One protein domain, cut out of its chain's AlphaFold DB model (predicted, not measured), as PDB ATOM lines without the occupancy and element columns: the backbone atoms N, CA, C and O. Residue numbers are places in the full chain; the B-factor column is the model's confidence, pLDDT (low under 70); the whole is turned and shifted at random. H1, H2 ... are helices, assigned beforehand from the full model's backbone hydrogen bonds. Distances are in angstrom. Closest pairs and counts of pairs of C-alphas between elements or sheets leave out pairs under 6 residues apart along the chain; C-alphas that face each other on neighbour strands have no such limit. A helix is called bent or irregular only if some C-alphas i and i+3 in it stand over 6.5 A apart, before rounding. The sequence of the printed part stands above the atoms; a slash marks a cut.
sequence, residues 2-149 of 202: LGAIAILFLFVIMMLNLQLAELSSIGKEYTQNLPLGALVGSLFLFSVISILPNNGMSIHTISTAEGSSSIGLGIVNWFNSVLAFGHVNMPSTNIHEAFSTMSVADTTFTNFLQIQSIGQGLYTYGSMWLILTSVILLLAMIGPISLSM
ATOM      1  N   LEU A   2     209.336 244.812 357.138       86.00
ATOM      2  CA  LEU A   2     210.366 244.677 356.089       86.00
ATOM      3  C   LEU A   2     211.814 244.764 356.619       86.00
ATOM      4  O   LEU A   2     212.662 243.996 356.196       86.00
ATOM      5  N   GLY A   3     212.091 245.624 357.607       91.19
ATOM      6  CA  GLY A   3     213.421 245.695 358.231       91.19
ATOM      7  C   GLY A   3     213.797 244.442 359.035       91.19
ATOM      8  O   GLY A   3     214.900 243.935 358.894       91.19
ATOM      9  N   ALA A   4     212.869 243.897 359.829       91.69
ATOM     10  CA  ALA A   4     213.129 242.702 360.635       91.69
ATOM     11  C   ALA A   4     213.352 241.462 359.754       91.69
ATOM     12  O   ALA A   4     214.311 240.728 359.972       91.69
ATOM     13  N   ILE A   5     212.520 241.266 358.722       93.75
ATOM     14  CA  ILE A   5     212.685 240.142 357.787       93.75
ATOM     15  C   ILE A   5     213.983 240.284 356.974       93.75
ATOM     16  O   ILE A   5     214.685 239.298 356.774       93.75
ATOM     17  N   ALA A   6     214.344 241.509 356.568       93.81
ATOM     18  CA  ALA A   6     215.566 241.770 355.814       93.81
ATOM     19  C   ALA A   6     216.830 241.553 356.653       93.81
ATOM     20  O   ALA A   6     217.785 240.986 356.141       93.81
ATOM     21  N   ILE A   7     216.844 241.947 357.933       93.81
ATOM     22  CA  ILE A   7     217.998 241.723 358.822       93.81
ATOM     23  C   ILE A   7     218.145 240.233 359.161       93.81
ATOM     24  O   ILE A   7     219.267 239.730 359.176       93.81
ATOM     25  N   LEU A   8     217.037 239.505 359.370       92.06
ATOM     26  CA  LEU A   8     217.069 238.044 359.536       92.06
ATOM     27  C   LEU A   8     217.632 237.360 358.290       92.06
ATOM     28  O   LEU A   8     218.504 236.504 358.399       92.06
ATOM     29  N   PHE A   9     217.171 237.768 357.108       92.19
ATOM     30  CA  PHE A   9     217.683 237.230 355.856       92.19
ATOM     31  C   PHE A   9     219.154 237.607 355.642       92.19
ATOM     32  O   PHE A   9     219.941 236.735 355.302       92.19
ATOM     33  N   LEU A  10     219.557 238.851 355.933       90.12
ATOM     34  CA  LEU A  10     220.946 239.322 355.852       90.12
ATOM     35  C   LEU A  10     221.879 238.512 356.760       90.12
ATOM     36  O   LEU A  10     222.979 238.141 356.359       90.12
ATOM     37  N   PHE A  11     221.430 238.199 357.972       93.25
ATOM     38  CA  PHE A  11     222.178 237.359 358.899       93.25
ATOM     39  C   PHE A  11     222.326 235.926 358.375       93.25
ATOM     40  O   PHE A  11     223.426 235.374 358.372       93.25
ATOM     41  N   VAL A  12     221.234 235.347 357.870       91.88
ATOM     42  CA  VAL A  12     221.236 233.995 357.299       91.88
ATOM     43  C   VAL A  12     222.144 233.911 356.070       91.88
ATOM     44  O   VAL A  12     222.922 232.969 355.984       91.88
ATOM     45  N   ILE A  13     222.117 234.885 355.154       88.50
ATOM     46  CA  ILE A  13     222.971 234.880 353.950       88.50
ATOM     47  C   ILE A  13     224.444 235.188 354.246       88.50
ATOM     48  O   ILE A  13     225.295 234.798 353.460       88.50
ATOM     49  N   MET A  14     224.765 235.880 355.348       88.38
ATOM     50  CA  MET A  14     226.158 236.055 355.786       88.38
ATOM     51  C   MET A  14     226.711 234.793 356.456       88.38
ATOM     52  O   MET A  14     227.904 234.523 356.345       88.38
ATOM     53  N   MET A  15     225.868 234.026 357.157       88.62
ATOM     54  CA  MET A  15     226.266 232.742 357.751       88.62
ATOM     55  C   MET A  15     226.257 231.589 356.744       88.62
ATOM     56  O   MET A  15     227.050 230.655 356.862       88.62
ATOM     57  N   LEU A  16     225.380 231.643 355.746       83.25
ATOM     58  CA  LEU A  16     225.399 230.736 354.611       83.25
ATOM     59  C   LEU A  16     226.528 231.185 353.679       83.25
ATOM     60  O   LEU A  16     226.363 232.136 352.926       83.25
ATOM     61  N   ASN A  17     227.679 230.512 353.736       84.00
ATOM     62  CA  ASN A  17     228.798 230.741 352.818       84.00
ATOM     63  C   ASN A  17     228.406 230.344 351.383       84.00
ATOM     64  O   ASN A  17     228.736 229.260 350.897       84.00
ATOM     65  N   LEU A  18     227.626 231.199 350.729       77.25
ATOM     66  CA  LEU A  18     227.166 231.015 349.368       77.25
ATOM     67  C   LEU A  18     228.266 231.532 348.436       77.25
ATOM     68  O   LEU A  18     228.344 232.729 348.166       77.25
ATOM     69  N   GLN A  19     229.130 230.628 347.964       74.25
ATOM     70  CA  GLN A  19     230.079 230.926 346.885       74.25
ATOM     71  C   GLN A  19     229.272 231.463 345.700       74.25
ATOM     72  O   GLN A  19     228.340 230.796 345.245       74.25
ATOM     73  N   LEU A  20     229.557 232.703 345.290       64.44
ATOM     74  CA  LEU A  20     228.754 233.534 344.392       64.44
ATOM     75  C   LEU A  20     228.446 232.829 343.068       64.44
ATOM     76  O   LEU A  20     229.133 233.096 342.092       64.44
ATOM     77  N   ALA A  21     227.429 231.969 342.994       58.19
ATOM     78  CA  ALA A  21     226.961 231.409 341.728       58.19
ATOM     79  C   ALA A  21     228.123 230.995 340.787       58.19
ATOM     80  O   ALA A  21     228.029 231.224 339.582       58.19
ATOM     81  N   GLU A  22     229.233 230.460 341.340       54.72
ATOM     82  CA  GLU A  22     230.573 230.426 340.706       54.72
ATOM     83  C   GLU A  22     230.666 229.511 339.470       54.72
ATOM     84  O   GLU A  22     231.728 229.267 338.911       54.72
ATOM     85  N   LEU A  23     229.527 229.098 338.931       58.25
ATOM     86  CA  LEU A  23     229.374 228.727 337.538       58.25
ATOM     87  C   LEU A  23     228.705 229.876 336.770       58.25
ATOM     88  O   LEU A  23     227.570 229.789 336.313       58.25
ATOM     89  N   SER A  24     229.472 230.937 336.524       55.53
ATOM     90  CA  SER A  24     229.191 231.929 335.471       55.53
ATOM     91  C   SER A  24     229.014 231.275 334.076       55.53
ATOM     92  O   SER A  24     228.387 231.845 333.184       55.53
ATOM     93  N   SER A  25     229.455 230.017 333.895       51.78
ATOM     94  CA  SER A  25     229.199 229.190 332.699       51.78
ATOM     95  C   SER A  25     227.727 228.802 332.491       51.78
ATOM     96  O   SER A  25     227.365 228.334 331.415       51.78
ATOM     97  N   ILE A  26     226.869 229.045 333.479       57.47
ATOM     98  CA  ILE A  26     225.427 228.778 333.445       57.47
ATOM     99  C   ILE A  26     224.627 230.037 333.030       57.47
ATOM    100  O   ILE A  26     223.425 229.980 332.756       57.47
ATOM    101  N   GLY A  27     225.294 231.191 332.894       60.78
ATOM    102  CA  GLY A  27     224.654 232.476 332.595       60.78
ATOM    103  C   GLY A  27     223.957 232.543 331.233       60.78
ATOM    104  O   GLY A  27     222.954 233.241 331.099       60.78
ATOM    105  N   LYS A  28     224.418 231.789 330.226       60.50
ATOM    106  CA  LYS A  28     223.769 231.783 328.905       60.50
ATOM    107  C   LYS A  28     222.460 230.983 328.908       60.50
ATOM    108  O   LYS A  28     221.485 231.433 328.311       60.50
ATOM    109  N   GLU A  29     222.402 229.869 329.638       67.06
ATOM    110  CA  GLU A  29     221.197 229.029 329.739       67.06
ATOM    111  C   GLU A  29     220.116 229.643 330.647       67.06
ATOM    112  O   GLU A  29     218.929 229.501 330.367       67.06
ATOM    113  N   TYR A  30     220.478 230.412 331.682       67.81
ATOM    114  CA  TYR A  30     219.480 231.049 332.561       67.81
ATOM    115  C   TYR A  30     218.716 232.202 331.898       67.81
ATOM    116  O   TYR A  30     217.540 232.418 332.200       67.81
ATOM    117  N   THR A  31     219.336 232.918 330.952       72.38
ATOM    118  CA  THR A  31     218.636 233.970 330.187       72.38
ATOM    119  C   THR A  31     217.571 233.413 329.242       72.38
ATOM    120  O   THR A  31     216.662 234.146 328.858       72.38
ATOM    121  N   GLN A  32     217.619 232.115 328.916       80.62
ATOM    122  CA  GLN A  32     216.623 231.467 328.060       80.62
ATOM    123  C   GLN A  32     215.251 231.349 328.741       80.62
ATOM    124  O   GLN A  32     214.224 231.393 328.065       80.62
ATOM    125  N   ASN A  33     215.214 231.273 330.073       84.12
ATOM    126  CA  ASN A  33     213.965 231.182 330.836       84.12
ATOM    127  C   ASN A  33     213.385 232.564 331.197       84.12
ATOM    128  O   ASN A  33     212.230 232.667 331.612       84.12
ATOM    129  N   LEU A  34     214.154 233.640 330.989       87.44
ATOM    130  CA  LEU A  34     213.728 235.024 331.201       87.44
ATOM    131  C   LEU A  34     212.532 235.454 330.330       87.44
ATOM    132  O   LEU A  34     211.614 236.046 330.895       87.44
ATOM    133  N   PRO A  35     212.453 235.158 329.013       87.31
ATOM    134  CA  PRO A  35     211.266 235.493 328.221       87.31
ATOM    135  C   PRO A  35     210.002 234.773 328.710       87.31
ATOM    136  O   PRO A  35     208.922 235.358 328.678       87.31
ATOM    137  N   LEU A  36     210.119 233.542 329.223       90.31
ATOM    138  CA  LEU A  36     208.977 232.814 329.784       90.31
ATOM    139  C   LEU A  36     208.525 233.425 331.118       90.31
ATOM    140  O   LEU A  36     207.332 233.643 331.327       90.31
ATOM    141  N   GLY A  37     209.477 233.774 331.991       92.56
ATOM    142  CA  GLY A  37     209.201 234.504 333.230       92.56
ATOM    143  C   GLY A  37     208.595 235.886 332.974       92.56
ATOM    144  O   GLY A  37     207.656 236.277 333.660       92.56
ATOM    145  N   ALA A  38     209.064 236.593 331.943       91.94
ATOM    146  CA  ALA A  38     208.493 237.862 331.509       91.94
ATOM    147  C   ALA A  38     207.065 237.695 330.972       91.94
ATOM    148  O   ALA A  38     206.220 238.541 331.245       91.94
ATOM    149  N   LEU A  39     206.762 236.600 330.268       95.12
ATOM    150  CA  LEU A  39     205.412 236.315 329.780       95.12
ATOM    151  C   LEU A  39     204.438 236.050 330.936       95.12
ATOM    152  O   LEU A  39     203.376 236.666 330.987       95.12
ATOM    153  N   VAL A  40     204.818 235.206 331.902       95.81
ATOM    154  CA  VAL A  40     203.993 234.928 333.094       95.81
ATOM    155  C   VAL A  40     203.875 236.164 333.991       95.81
ATOM    156  O   VAL A  40     202.784 236.491 334.458       95.81
ATOM    157  N   GLY A  41     204.977 236.892 334.191       94.44
ATOM    158  CA  GLY A  41     205.010 238.134 334.960       94.44
ATOM    159  C   GLY A  41     204.150 239.227 334.330       94.44
ATOM    160  O   GLY A  41     203.393 239.882 335.039       94.44
ATOM    161  N   SER A  42     204.193 239.368 333.003       90.38
ATOM    162  CA  SER A  42     203.329 240.279 332.246       90.38
ATOM    163  C   SER A  42     201.854 239.893 332.374       90.38
ATOM    164  O   SER A  42     201.016 240.762 332.604       90.38
ATOM    165  N   LEU A  43     201.528 238.595 332.334       90.75
ATOM    166  CA  LEU A  43     200.159 238.107 332.533       90.75
ATOM    167  C   LEU A  43     199.623 238.450 333.932       90.75
ATOM    168  O   LEU A  43     198.481 238.886 334.083       90.75
ATOM    169  N   PHE A  44     200.461 238.274 334.956       92.50
ATOM    170  CA  PHE A  44     200.114 238.614 336.332       92.50
ATOM    171  C   PHE A  44     199.928 240.125 336.508       92.50
ATOM    172  O   PHE A  44     198.936 240.563 337.089       92.50
ATOM    173  N   LEU A  45     200.832 240.933 335.950       87.25
ATOM    174  CA  LEU A  45     200.743 242.395 336.000       87.25
ATOM    175  C   LEU A  45     199.495 242.907 335.267       87.25
ATOM    176  O   LEU A  45     198.789 243.765 335.791       87.25
ATOM    177  N   PHE A  46     199.175 242.335 334.103       84.31
ATOM    178  CA  PHE A  46     197.946 242.628 333.366       84.31
ATOM    179  C   PHE A  46     196.699 242.316 334.200       84.31
ATOM    180  O   PHE A  46     195.782 243.135 334.268       84.31
ATOM    181  N   SER A  47     196.682 241.173 334.889       81.88
ATOM    182  CA  SER A  47     195.583 240.812 335.787       81.88
ATOM    183  C   SER A  47     195.438 241.809 336.944       81.88
ATOM    184  O   SER A  47     194.330 242.277 337.197       81.88
ATOM    185  N   VAL A  48     196.539 242.214 337.586       83.88
ATOM    186  CA  VAL A  48     196.525 243.208 338.677       83.88
ATOM    187  C   VAL A  48     196.032 244.577 338.195       83.88
ATOM    188  O   VAL A  48     195.198 245.193 338.859       83.88
ATOM    189  N   ILE A  49     196.487 245.039 337.025       76.88
ATOM    190  CA  ILE A  49     196.031 246.303 336.419       76.88
ATOM    191  C   ILE A  49     194.543 246.229 336.057       76.88
ATOM    192  O   ILE A  49     193.826 247.210 336.221       76.88
ATOM    193  N   SER A  50     194.059 245.073 335.602       73.25
ATOM    194  CA  SER A  50     192.655 244.893 335.225       73.25
ATOM    195  C   SER A  50     191.691 244.870 336.415       73.25
ATOM    196  O   SER A  50     190.507 245.142 336.223       73.25
ATOM    197  N   ILE A  51     192.161 244.513 337.615       80.12
ATOM    198  CA  ILE A  51     191.341 244.481 338.839       80.12
ATOM    199  C   ILE A  51     191.252 245.878 339.481       80.12
ATOM    200  O   ILE A  51     190.322 246.147 340.244       80.12
ATOM    201  N   LEU A  52     192.189 246.785 339.175       69.81
ATOM    202  CA  LEU A  52     192.176 248.143 339.710       69.81
ATOM    203  C   LEU A  52     191.051 248.965 339.042       69.81
ATOM    204  O   LEU A  52     191.029 249.078 337.815       69.81
ATOM    205  N   PRO A  53     190.112 249.553 339.806       64.50
ATOM    206  CA  PRO A  53     189.062 250.382 339.227       64.50
ATOM    207  C   PRO A  53     189.674 251.613 338.536       64.50
ATOM    208  O   PRO A  53     190.449 252.367 339.129       64.50
ATOM    209  N   ASN A  54     189.345 251.791 337.250       61.75
ATOM    210  CA  ASN A  54     189.876 252.847 336.384       61.75
ATOM    211  C   ASN A  54     189.254 254.210 336.712       61.75
ATOM    212  O   ASN A  54     188.462 254.763 335.945       61.75
ATOM    213  N   ASN A  55     189.640 254.776 337.845       56.78
ATOM    214  CA  ASN A  55     189.146 256.066 338.300       56.78
ATOM    215  C   ASN A  55     190.033 257.173 337.703       56.78
ATOM    216  O   ASN A  55     190.872 257.742 338.394       56.78
ATOM    217  N   GLY A  56     189.894 257.441 336.400       55.59
ATOM    218  CA  GLY A  56     190.459 258.646 335.770       55.59
ATOM    219  C   GLY A  56     191.632 258.464 334.799       55.59
ATOM    220  O   GLY A  56     192.122 259.461 334.278       55.59
ATOM    221  N   MET A  57     192.067 257.239 334.482       52.34
ATOM    222  CA  MET A  57     193.001 257.029 333.365       52.34
ATOM    223  C   MET A  57     192.223 256.800 332.063       52.34
ATOM    224  O   MET A  57     191.971 255.665 331.658       52.34
ATOM    225  N   SER A  58     191.825 257.888 331.405       51.56
ATOM    226  CA  SER A  58     191.313 257.847 330.034       51.56
ATOM    227  C   SER A  58     192.484 257.653 329.067       51.56
ATOM    228  O   SER A  58     193.125 258.621 328.655       51.56
ATOM    229  N   ILE A  59     192.794 256.409 328.701       51.81
ATOM    230  CA  ILE A  59     193.674 256.155 327.555       51.81
ATOM    231  C   ILE A  59     192.895 256.564 326.299       51.81
ATOM    232  O   ILE A  59     192.043 255.830 325.806       51.81
ATOM    233  N   HIS A  60     193.138 257.785 325.817       51.50
ATOM    234  CA  HIS A  60     192.593 258.272 324.556       51.50
ATOM    235  C   HIS A  60     193.305 257.549 323.410       51.50
ATOM    236  O   HIS A  60     194.386 257.940 322.974       51.50
ATOM    237  N   THR A  61     192.720 256.457 322.933       48.97
ATOM    238  CA  THR A  61     193.113 255.826 321.674       48.97
ATOM    239  C   THR A  61     191.864 255.695 320.816       48.97
ATOM    240  O   THR A  61     191.046 254.816 321.034       48.97
ATOM    241  N   ILE A  62     191.724 256.650 319.889       50.59
ATOM    242  CA  ILE A  62     190.849 256.648 318.706       50.59
ATOM    243  C   ILE A  62     189.396 256.223 319.000       50.59
ATOM    244  O   ILE A  62     189.001 255.080 318.810       50.59
ATOM    245  N   SER A  63     188.617 257.213 319.450       56.12
ATOM    246  CA  SER A  63     187.186 257.425 319.166       56.12
ATOM    247  C   SER A  63     186.321 256.188 318.876       56.12
ATOM    248  O   SER A  63     186.275 255.722 317.741       56.12
ATOM    249  N   THR A  64     185.505 255.763 319.844       39.78
ATOM    250  CA  THR A  64     184.026 255.856 319.778       39.78
ATOM    251  C   THR A  64     183.381 255.265 321.038       39.78
ATOM    252  O   THR A  64     183.707 254.163 321.458       39.78
ATOM    253  N   ALA A  65     182.436 256.029 321.593       46.25
ATOM    254  CA  ALA A  65     181.508 255.691 322.672       46.25
ATOM    255  C   ALA A  65     182.093 255.535 324.093       46.25
ATOM    256  O   ALA A  65     182.628 254.516 324.515       46.25
ATOM    257  N   GLU A  66     181.915 256.630 324.823       51.22
ATOM    258  CA  GLU A  66     181.884 256.808 326.269       51.22
ATOM    259  C   GLU A  66     181.340 255.592 327.040       51.22
ATOM    260  O   GLU A  66     180.274 255.067 326.731       51.22
ATOM    261  N   GLY A  67     182.051 255.196 328.100       55.06
ATOM    262  CA  GLY A  67     181.531 254.262 329.099       55.06
ATOM    263  C   GLY A  67     182.094 252.847 329.026       55.06
ATOM    264  O   GLY A  67     181.372 251.896 328.764       55.06
ATOM    265  N   SER A  68     183.373 252.668 329.354       42.12
ATOM    266  CA  SER A  68     183.767 251.550 330.222       42.12
ATOM    267  C   SER A  68     185.194 251.725 330.728       42.12
ATOM    268  O   SER A  68     186.191 251.701 330.010       42.12
ATOM    269  N   SER A  69     185.277 251.875 332.038       51.09
ATOM    270  CA  SER A  69     186.421 251.514 332.851       51.09
ATOM    271  C   SER A  69     186.857 250.074 332.552       51.09
ATOM    272  O   SER A  69     186.319 249.144 333.139       51.09
ATOM    273  N   SER A  70     187.805 249.850 331.646       54.03
ATOM    274  CA  SER A  70     188.755 248.737 331.791       54.03
ATOM    275  C   SER A  70     189.856 248.814 330.740       54.03
ATOM    276  O   SER A  70     189.627 248.762 329.533       54.03
ATOM    277  N   ILE A  71     191.094 248.861 331.222       53.06
ATOM    278  CA  ILE A  71     192.293 248.669 330.400       53.06
ATOM    279  C   ILE A  71     192.229 247.289 329.699       53.06
ATOM    280  O   ILE A  71     192.754 247.130 328.600       53.06
ATOM    281  N   GLY A  72     191.499 246.325 330.282       57.22
ATOM    282  CA  GLY A  72     191.235 245.001 329.713       57.22
ATOM    283  C   GLY A  72     190.304 244.973 328.489       57.22
ATOM    284  O   GLY A  72     190.617 244.265 327.534       57.22
ATOM    285  N   LEU A  73     189.203 245.742 328.454       55.88
ATOM    286  CA  LEU A  73     188.303 245.766 327.284       55.88
ATOM    287  C   LEU A  73     188.833 246.663 326.155       55.88
ATOM    288  O   LEU A  73     188.622 246.348 324.985       55.88
ATOM    289  N   GLY A  74     189.569 247.735 326.477       62.97
ATOM    290  CA  GLY A  74     190.130 248.656 325.477       62.97
ATOM    291  C   GLY A  74     191.138 247.996 324.527       62.97
ATOM    292  O   GLY A  74     191.097 248.233 323.322       62.97
ATOM    293  N   ILE A  75     191.992 247.106 325.043       66.25
ATOM    294  CA  ILE A  75     192.970 246.369 324.227       66.25
ATOM    295  C   ILE A  75     192.267 245.333 323.335       66.25
ATOM    296  O   ILE A  75     192.565 245.248 322.148       66.25
ATOM    297  N   VAL A  76     191.293 244.583 323.862       66.50
ATOM    298  CA  VAL A  76     190.545 243.574 323.085       66.50
ATOM    299  C   VAL A  76     189.711 244.224 321.979       66.50
ATOM    300  O   VAL A  76     189.683 243.708 320.863       66.50
ATOM    301  N   ASN A  77     189.089 245.376 322.245       64.56
ATOM    302  CA  ASN A  77     188.323 246.119 321.244       64.56
ATOM    303  C   ASN A  77     189.229 246.758 320.176       64.56
ATOM    304  O   ASN A  77     188.885 246.760 318.996       64.56
ATOM    305  N   TRP A  78     190.424 247.225 320.563       67.31
ATOM    306  CA  TRP A  78     191.452 247.692 319.628       67.31
ATOM    307  C   TRP A  78     191.927 246.569 318.699       67.31
ATOM    308  O   TRP A  78     191.962 246.756 317.483       67.31
ATOM    309  N   PHE A  79     192.199 245.377 319.240       67.75
ATOM    310  CA  PHE A  79     192.526 244.209 318.419       67.75
ATOM    311  C   PHE A  79     191.363 243.819 317.506       67.75
ATOM    312  O   PHE A  79     191.597 243.566 316.331       67.75
ATOM    313  N   ASN A  80     190.120 243.816 317.995       66.31
ATOM    314  CA  ASN A  80     188.952 243.482 317.175       66.31
ATOM    315  C   ASN A  80     188.758 244.479 316.017       66.31
ATOM    316  O   ASN A  80     188.563 244.064 314.882       66.31
ATOM    317  N   SER A  81     188.908 245.779 316.283       68.62
ATOM    318  CA  SER A  81     188.818 246.848 315.279       68.62
ATOM    319  C   SER A  81     189.924 246.762 314.216       68.62
ATOM    320  O   SER A  81     189.658 246.897 313.021       68.62
ATOM    321  N   VAL A  82     191.161 246.457 314.627       70.75
ATOM    322  CA  VAL A  82     192.306 246.294 313.713       70.75
ATOM    323  C   VAL A  82     192.189 245.019 312.868       70.75
ATOM    324  O   VAL A  82     192.536 245.036 311.689       70.75
ATOM    325  N   LEU A  83     191.681 243.923 313.439       75.12
ATOM    326  CA  LEU A  83     191.526 242.634 312.750       75.12
ATOM    327  C   LEU A  83     190.299 242.620 311.817       75.12
ATOM    328  O   LEU A  83     190.277 241.868 310.846       75.12
ATOM    329  N   ALA A  84     189.305 243.476 312.073       69.31
ATOM    330  CA  ALA A  84     188.065 243.553 311.305       69.31
ATOM    331  C   ALA A  84     188.066 244.561 310.137       69.31
ATOM    332  O   ALA A  84     187.019 244.683 309.512       69.31
ATOM    333  N   PHE A  85     189.162 245.283 309.835       60.28
ATOM    334  CA  PHE A  85     189.285 246.272 308.727       60.28
ATOM    335  C   PHE A  85     187.995 247.068 308.406       60.28
ATOM    336  O   PHE A  85     187.677 247.339 307.246       60.28
ATOM    337  N   GLY A  86     187.213 247.418 309.427       64.94
ATOM    338  CA  GLY A  86     185.797 247.707 309.244       64.94
ATOM    339  C   GLY A  86     185.207 248.324 310.498       64.94
ATOM    340  O   GLY A  86     185.077 247.685 311.536       64.94
ATOM    341  N   HIS A  87     184.880 249.604 310.372       61.53
ATOM    342  CA  HIS A  87     184.303 250.477 311.387       61.53
ATOM    343  C   HIS A  87     183.050 249.869 312.045       61.53
ATOM    344  O   HIS A  87     182.019 249.697 311.391       61.53
ATOM    345  N   VAL A  88     183.119 249.574 313.348       58.62
ATOM    346  CA  VAL A  88     181.980 249.076 314.134       58.62
ATOM    347  C   VAL A  88     181.228 250.269 314.732       58.62
ATOM    348  O   VAL A  88     181.650 250.857 315.722       58.62
ATOM    349  N   ASN A  89     180.102 250.641 314.122       54.03
ATOM    350  CA  ASN A  89     179.172 251.628 314.679       54.03
ATOM    351  C   ASN A  89     178.320 250.980 315.781       54.03
ATOM    352  O   ASN A  89     177.453 250.167 315.466       54.03
ATOM    353  N   MET A  90     178.504 251.376 317.043       55.41
ATOM    354  CA  MET A  90     177.564 251.062 318.128       55.41
ATOM    355  C   MET A  90     176.895 252.357 318.622       55.41
ATOM    356  O   MET A  90     177.604 253.271 319.047       55.41
ATOM    357  N   PRO A  91     175.556 252.482 318.545       51.78
ATOM    358  CA  PRO A  91     174.846 253.676 318.988       51.78
ATOM    359  C   PRO A  91     174.745 253.723 320.521       51.78
ATOM    360  O   PRO A  91     174.330 252.759 321.161       51.78
ATOM    361  N   SER A  92     175.110 254.865 321.103       49.75
ATOM    362  CA  SER A  92     175.038 255.149 322.535       49.75
ATOM    363  C   SER A  92     173.612 255.512 322.963       49.75
ATOM    364  O   SER A  92     173.073 256.555 322.591       49.75
ATOM    365  N   THR A  93     172.984 254.673 323.784       51.78
ATOM    366  CA  THR A  93     171.737 255.026 324.481       51.78
ATOM    367  C   THR A  93     172.057 255.473 325.905       51.78
ATOM    368  O   THR A  93     172.451 254.663 326.741       51.78
ATOM    369  N   ASN A  94     171.891 256.771 326.168       46.81
ATOM    370  CA  ASN A  94     172.124 257.408 327.465       46.81
ATOM    371  C   ASN A  94     171.013 257.049 328.469       46.81
ATOM    372  O   ASN A  94     169.864 257.452 328.278       46.81
ATOM    373  N   ILE A  95     171.350 256.336 329.547       56.03
ATOM    374  CA  ILE A  95     170.460 256.121 330.701       56.03
ATOM    375  C   ILE A  95     170.755 257.209 331.740       56.03
ATOM    376  O   ILE A  95     171.905 257.430 332.112       56.03
ATOM    377  N   HIS A  96     169.714 257.924 332.171       46.25
ATOM    378  CA  HIS A  96     169.792 258.995 333.163       46.25
ATOM    379  C   HIS A  96     169.604 258.393 334.564       46.25
ATOM    380  O   HIS A  96     168.499 257.980 334.909       46.25
ATOM    381  N   GLU A  97     170.661 258.345 335.370       57.53
ATOM    382  CA  GLU A  97     170.584 257.912 336.769       57.53
ATOM    383  C   GLU A  97     170.301 259.123 337.670       57.53
ATOM    384  O   GLU A  97     171.126 260.030 337.806       57.53
ATOM    385  N   ALA A  98     169.114 259.161 338.281       48.44
ATOM    386  CA  ALA A  98     168.748 260.182 339.256       48.44
ATOM    387  C   ALA A  98     169.308 259.803 340.636       48.44
ATOM    388  O   ALA A  98     168.776 258.933 341.323       48.44
ATOM    389  N   PHE A  99     170.381 260.470 341.056       54.56
ATOM    390  CA  PHE A  99     170.935 260.315 342.400       54.56
ATOM    391  C   PHE A  99     170.010 260.979 343.431       54.56
ATOM    392  O   PHE A  99     169.986 262.201 343.581       54.56
ATOM    393  N   SER A 100     169.250 260.174 344.171       50.38
ATOM    394  CA  SER A 100     168.609 260.611 345.409       50.38
ATOM    395  C   SER A 100     169.673 260.721 346.505       50.38
ATOM    396  O   SER A 100     170.141 259.709 347.028       50.38
ATOM    397  N   THR A 101     170.070 261.948 346.841       50.03
ATOM    398  CA  THR A 101     170.994 262.244 347.943       50.03
ATOM    399  C   THR A 101     170.371 261.795 349.263       50.03
ATOM    400  O   THR A 101     169.483 262.451 349.807       50.03
ATOM    401  N   MET A 102     170.805 260.637 349.760       54.53
ATOM    402  CA  MET A 102     170.350 260.084 351.028       54.53
ATOM    403  C   MET A 102     170.770 261.005 352.184       54.53
ATOM    404  O   MET A 102     171.915 261.442 352.275       54.53
ATOM    405  N   SER A 103     169.787 261.301 353.031       51.56
ATOM    406  CA  SER A 103     169.821 262.135 354.233       51.56
ATOM    407  C   SER A 103     171.072 261.938 355.098       51.56
ATOM    408  O   SER A 103     171.334 260.849 355.600       51.56
ATOM    409  N   VAL A 104     171.792 263.039 355.315       60.62
ATOM    410  CA  VAL A 104     172.955 263.174 356.197       60.62
ATOM    411  C   VAL A 104     172.490 263.160 357.656       60.62
ATOM    412  O   VAL A 104     172.044 264.180 358.176       60.62
ATOM    413  N   ALA A 105     172.596 262.011 358.318       58.88
ATOM    414  CA  ALA A 105     172.618 261.919 359.773       58.88
ATOM    415  C   ALA A 105     174.014 261.416 360.175       58.88
ATOM    416  O   ALA A 105     174.467 260.398 359.660       58.88
ATOM    417  N   ASP A 106     174.686 262.172 361.044       54.06
ATOM    418  CA  ASP A 106     175.990 261.892 361.668       54.06
ATOM    419  C   ASP A 106     177.252 262.097 360.800       54.06
ATOM    420  O   ASP A 106     177.940 261.165 360.397       54.06
ATOM    421  N   THR A 107     177.628 263.363 360.576       64.19
ATOM    422  CA  THR A 107     178.927 263.763 359.980       64.19
ATOM    423  C   THR A 107     179.935 264.311 360.991       64.19
ATOM    424  O   THR A 107     180.985 264.832 360.609       64.19
ATOM    425  N   THR A 108     179.669 264.201 362.293       68.12
ATOM    426  CA  THR A 108     180.645 264.596 363.314       68.12
ATOM    427  C   THR A 108     181.721 263.523 363.446       68.12
ATOM    428  O   THR A 108     181.640 262.629 364.288       68.12
ATOM    429  N   PHE A 109     182.744 263.612 362.597       68.12
ATOM    430  CA  PHE A 109     183.929 262.769 362.684       68.12
ATOM    431  C   PHE A 109     184.742 263.133 363.927       68.12
ATOM    432  O   PHE A 109     185.335 264.210 364.028       68.12
ATOM    433  N   THR A 110     184.802 262.214 364.883       73.25
ATOM    434  CA  THR A 110     185.765 262.278 365.980       73.25
ATOM    435  C   THR A 110     187.165 262.053 365.413       73.25
ATOM    436  O   THR A 110     187.444 261.008 364.822       73.25
ATOM    437  N   ASN A 111     188.053 263.036 365.574       80.25
ATOM    438  CA  ASN A 111     189.444 262.922 365.141       80.25
ATOM    439  C   ASN A 111     190.174 261.888 366.007       80.25
ATOM    440  O   ASN A 111     190.487 262.143 367.169       80.25
ATOM    441  N   PHE A 112     190.454 260.724 365.428       84.19
ATOM    442  CA  PHE A 112     191.281 259.692 366.041       84.19
ATOM    443  C   PHE A 112     192.683 259.713 365.434       84.19
ATOM    444  O   PHE A 112     192.843 259.928 364.230       84.19
ATOM    445  N   LEU A 113     193.709 259.439 366.245       92.81
ATOM    446  CA  LEU A 113     195.034 259.158 365.695       92.81
ATOM    447  C   LEU A 113     194.967 257.918 364.793       92.81
ATOM    448  O   LEU A 113     194.202 256.992 365.056       92.81
ATOM    449  N   GLN A 114     195.816 257.861 363.766       93.31
ATOM    450  CA  GLN A 114     195.842 256.746 362.808       93.31
ATOM    451  C   GLN A 114     196.004 255.371 363.487       93.31
ATOM    452  O   GLN A 114     195.398 254.389 363.068       93.31
ATOM    453  N   ILE A 115     196.777 255.296 364.577       92.56
ATOM    454  CA  ILE A 115     196.920 254.062 365.366       92.56
ATOM    455  C   ILE A 115     195.665 253.741 366.197       92.56
ATOM    456  O   ILE A 115     195.348 252.577 366.430       92.56
ATOM    457  N   GLN A 116     194.916 254.759 366.618       92.44
ATOM    458  CA  GLN A 116     193.666 254.579 367.350       92.44
ATOM    459  C   GLN A 116     192.558 254.074 366.422       92.44
ATOM    460  O   GLN A 116     191.827 253.166 366.809       92.44
ATOM    461  N   SER A 117     192.464 254.583 365.189       89.88
ATOM    462  CA  SER A 117     191.468 254.107 364.222       89.88
ATOM    463  C   SER A 117     191.741 252.670 363.765       89.88
ATOM    464  O   SER A 117     190.822 251.849 363.770       89.88
ATOM    465  N   ILE A 118     193.000 252.317 363.461       91.62
ATOM    466  CA  ILE A 118     193.344 250.932 363.098       91.62
ATOM    467  C   ILE A 118     193.200 249.978 364.292       91.62
ATOM    468  O   ILE A 118     192.767 248.840 364.122       91.62
ATOM    469  N   GLY A 119     193.498 250.448 365.508       91.56
ATOM    470  CA  GLY A 119     193.326 249.679 366.737       91.56
ATOM    471  C   GLY A 119     191.858 249.353 367.009       91.56
ATOM    472  O   GLY A 119     191.523 248.191 367.220       91.56
ATOM    473  N   GLN A 120     190.967 250.345 366.932       90.88
ATOM    474  CA  GLN A 120     189.524 250.130 367.095       90.88
ATOM    475  C   GLN A 120     188.978 249.121 366.068       90.88
ATOM    476  O   GLN A 120     188.194 248.242 366.430       90.88
ATOM    477  N   GLY A 121     189.458 249.182 364.820       90.06
ATOM    478  CA  GLY A 121     189.143 248.199 363.780       90.06
ATOM    479  C   GLY A 121     189.630 246.782 364.108       90.06
ATOM    480  O   GLY A 121     188.857 245.823 364.043       90.06
ATOM    481  N   LEU A 122     190.898 246.643 364.500       90.44
ATOM    482  CA  LEU A 122     191.528 245.345 364.765       90.44
ATOM    483  C   LEU A 122     191.000 244.651 366.024       90.44
ATOM    484  O   LEU A 122     190.770 243.444 365.982       90.44
ATOM    485  N   TYR A 123     190.787 245.379 367.122       92.69
ATOM    486  CA  TYR A 123     190.345 244.777 368.386       92.69
ATOM    487  C   TYR A 123     188.833 244.535 368.447       92.69
ATOM    488  O   TYR A 123     188.409 243.613 369.137       92.69
ATOM    489  N   THR A 124     188.023 245.313 367.719       91.38
ATOM    490  CA  THR A 124     186.556 245.149 367.719       91.38
ATOM    491  C   THR A 124     186.091 244.218 366.603       91.38
ATOM    492  O   THR A 124     185.395 243.242 366.869       91.38
ATOM    493  N   TYR A 125     186.500 244.472 365.354       92.44
ATOM    494  CA  TYR A 125     186.035 243.699 364.194       92.44
ATOM    495  C   TYR A 125     186.996 242.561 363.821       92.44
ATOM    496  O   TYR A 125     186.563 241.474 363.446       92.44
ATOM    497  N   GLY A 126     188.308 242.781 363.950       91.06
ATOM    498  CA  GLY A 126     189.355 241.819 363.576       91.06
ATOM    499  C   GLY A 126     189.772 240.825 364.669       91.06
ATOM    500  O   GLY A 126     190.709 240.057 364.453       91.06
ATOM    501  N   SER A 127     189.107 240.815 365.829       91.75
ATOM    502  CA  SER A 127     189.566 240.088 367.027       91.75
ATOM    503  C   SER A 127     189.785 238.588 366.789       91.75
ATOM    504  O   SER A 127     190.823 238.038 367.160       91.75
ATOM    505  N   MET A 128     188.868 237.933 366.068       92.69
ATOM    506  CA  MET A 128     188.999 236.507 365.734       92.69
ATOM    507  C   MET A 128     190.243 236.211 364.879       92.69
ATOM    508  O   MET A 128     190.905 235.194 365.080       92.69
ATOM    509  N   TRP A 129     190.607 237.117 363.966       92.81
ATOM    510  CA  TRP A 129     191.828 236.997 363.162       92.81
ATOM    511  C   TRP A 129     193.084 237.285 363.987       92.81
ATOM    512  O   TRP A 129     194.098 236.615 363.796       92.81
ATOM    513  N   LEU A 130     193.023 238.218 364.946       91.38
ATOM    514  CA  LEU A 130     194.138 238.479 365.862       91.38
ATOM    515  C   LEU A 130     194.476 237.214 366.666       91.38
ATOM    516  O   LEU A 130     195.634 236.802 366.714       91.38
ATOM    517  N   ILE A 131     193.469 236.540 367.224       94.38
ATOM    518  CA  ILE A 131     193.671 235.297 367.982       94.38
ATOM    519  C   ILE A 131     194.329 234.223 367.101       94.38
ATOM    520  O   ILE A 131     195.297 233.592 367.530       94.38
ATOM    521  N   LEU A 132     193.889 234.074 365.845       95.81
ATOM    522  CA  LEU A 132     194.532 233.167 364.889       95.81
ATOM    523  C   LEU A 132     196.008 233.542 364.653       95.81
ATOM    524  O   LEU A 132     196.884 232.679 364.721       95.81
ATOM    525  N   THR A 133     196.313 234.826 364.437       93.62
ATOM    526  CA  THR A 133     197.704 235.288 364.256       93.62
ATOM    527  C   THR A 133     198.570 235.120 365.506       93.62
ATOM    528  O   THR A 133     199.763 234.863 365.374       93.62
ATOM    529  N   SER A 134     197.992 235.185 366.709       95.94
ATOM    530  CA  SER A 134     198.702 234.918 367.964       95.94
ATOM    531  C   SER A 134     199.158 233.461 368.052       95.94
ATOM    532  O   SER A 134     200.323 233.203 368.363       95.94
ATOM    533  N   VAL A 135     198.288 232.512 367.692       96.50
ATOM    534  CA  VAL A 135     198.653 231.087 367.632       96.50
ATOM    535  C   VAL A 135     199.744 230.849 366.583       96.50
ATOM    536  O   VAL A 135     200.688 230.106 366.842       96.50
ATOM    537  N   ILE A 136     199.677 231.524 365.431       95.44
ATOM    538  CA  ILE A 136     200.703 231.428 364.379       95.44
ATOM    539  C   ILE A 136     202.047 232.012 364.847       95.44
ATOM    540  O   ILE A 136     203.086 231.404 364.601       95.44
ATOM    541  N   LEU A 137     202.051 233.145 365.560       92.12
ATOM    542  CA  LEU A 137     203.271 233.729 366.142       92.12
ATOM    543  C   LEU A 137     203.889 232.818 367.212       92.12
ATOM    544  O   LEU A 137     205.112 232.677 367.263       92.12
ATOM    545  N   LEU A 138     203.057 232.159 368.024       94.50
ATOM    546  CA  LEU A 138     203.509 231.172 369.005       94.50
ATOM    547  C   LEU A 138     204.144 229.964 368.305       94.50
ATOM    548  O   LEU A 138     205.237 229.534 368.678       94.50
ATOM    549  N   LEU A 139     203.508 229.462 367.243       94.56
ATOM    550  CA  LEU A 139     204.025 228.341 366.460       94.56
ATOM    551  C   LEU A 139     205.328 228.700 365.730       94.56
ATOM    552  O   LEU A 139     206.242 227.880 365.671       94.56
ATOM    553  N   ALA A 140     205.453 229.937 365.245       93.50
ATOM    554  CA  ALA A 140     206.668 230.440 364.609       93.50
ATOM    555  C   ALA A 140     207.870 230.491 365.571       93.50
ATOM    556  O   ALA A 140     208.998 230.299 365.125       93.50
ATOM    557  N   MET A 141     207.649 230.703 366.875       94.00
ATOM    558  CA  MET A 141     208.710 230.638 367.889       94.00
ATOM    559  C   MET A 141     209.003 229.196 368.331       94.00
ATOM    560  O   MET A 141     210.165 228.830 368.500       94.00
ATOM    561  N   ILE A 142     207.969 228.358 368.474       95.38
ATOM    562  CA  ILE A 142     208.122 226.937 368.829       95.38
ATOM    563  C   ILE A 142     208.814 226.135 367.712       95.38
ATOM    564  O   ILE A 142     209.560 225.202 368.009       95.38
ATOM    565  N   GLY A 143     208.609 226.498 366.441       93.25
ATOM    566  CA  GLY A 143     209.143 225.776 365.281       93.25
ATOM    567  C   GLY A 143     210.669 225.613 365.306       93.25
ATOM    568  O   GLY A 143     211.148 224.479 365.348       93.25
ATOM    569  N   PRO A 144     211.453 226.706 365.345       90.12
ATOM    570  CA  PRO A 144     212.914 226.634 365.400       90.12
ATOM    571  C   PRO A 144     213.456 225.967 366.677       90.12
ATOM    572  O   PRO A 144     214.483 225.287 366.629       90.12
ATOM    573  N   ILE A 145     212.762 226.119 367.812       92.75
ATOM    574  CA  ILE A 145     213.139 225.472 369.082       92.75
ATOM    575  C   ILE A 145     212.992 223.951 368.959       92.75
ATOM    576  O   ILE A 145     213.903 223.208 369.315       92.75
ATOM    577  N   SER A 146     211.878 223.475 368.400       91.94
ATOM    578  CA  SER A 146     211.679 222.045 368.159       91.94
ATOM    579  C   SER A 146     212.635 221.495 367.100       91.94
ATOM    580  O   SER A 146     213.046 220.343 367.209       91.94
ATOM    581  N   LEU A 147     212.981 222.287 366.080       89.31
ATOM    582  CA  LEU A 147     213.869 221.858 364.997       89.31
ATOM    583  C   LEU A 147     215.329 221.697 365.452       89.31
ATOM    584  O   LEU A 147     216.054 220.879 364.898       89.31
ATOM    585  N   SER A 148     215.760 222.453 366.464       90.50
ATOM    586  CA  SER A 148     217.121 222.382 367.023       90.50
ATOM    587  C   SER A 148     217.275 221.390 368.187       90.50
ATOM    588  O   SER A 148     218.383 221.190 368.686       90.50
ATOM    589  N   MET A 149     216.192 220.729 368.611       86.00
ATOM    590  CA  MET A 149     216.216 219.737 369.686       86.00
ATOM    591  C   MET A 149     216.717 218.376 369.170       86.00
ATOM    592  O   MET A 149     215.966 217.604 368.575       86.00
TER     593      MET A 149
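AT A GLANCE: This is residues 2 to 149 of the 202 residues of the protein "NADH-quinone oxidoreductase subunit J" of Rickettsiales bacterium (UniProt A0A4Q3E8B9). Six helices are strung along a wide, flat, open loop of chain with few contacts between them; H5 and H6 make a corner at their ends. The printed part has 148 residues, H1 to H6 in order, no named strand: all helix. It is extended, radius of gyration of the C-alphas 27.0 A, spanning 73 by 62 by 23 A.

HOW THE PARTS SIT: Start at H1, residues 2 to 15, which touches no helix. H2, residues 24 to 30, is irregular, C-alphas 25 and 28 being 7.1 A apart; it meets H3, residues 34 to 51, only through their link. Look at Ser 50 and Gly 72, the closest C-alphas of H3 and H4, residues 71 to 83, at 5.7 A: residues 49 to 50 and 71 to 72 alone make the two helices only just touch, with 3 pairs of C-alphas within 8 A. H5, residues 114 to 125, and H6, residues 127 to 147, are close but not clearly touching, about perpendicular at 87 degrees; their closest C-alphas, Leu 122 and Leu 130, are 7.4 A apart. Every O i to N i+4 pair is within hydrogen-bond range in H1, H3 and H5, but 1 of 3 in H2 (O i to N i+3: 2 of 4), 7 of 9 in H4 and 15 of 17 in H6.

IN THESE COORDINATES: Find C-alpha 2 at (210.366, 244.677, 356.089), where H1 begins its 20.0 A. H3 runs 25.5 A; H6 runs 30.4 A to C-alpha 147 at (213.869, 221.858, 364.997).

THE WHOLE: The printed part has no cut; its long links are H3 to H4 and H4 to H5. Residues 20 to 30, 52 to 81 and 84 to 109 are under pLDDT 70.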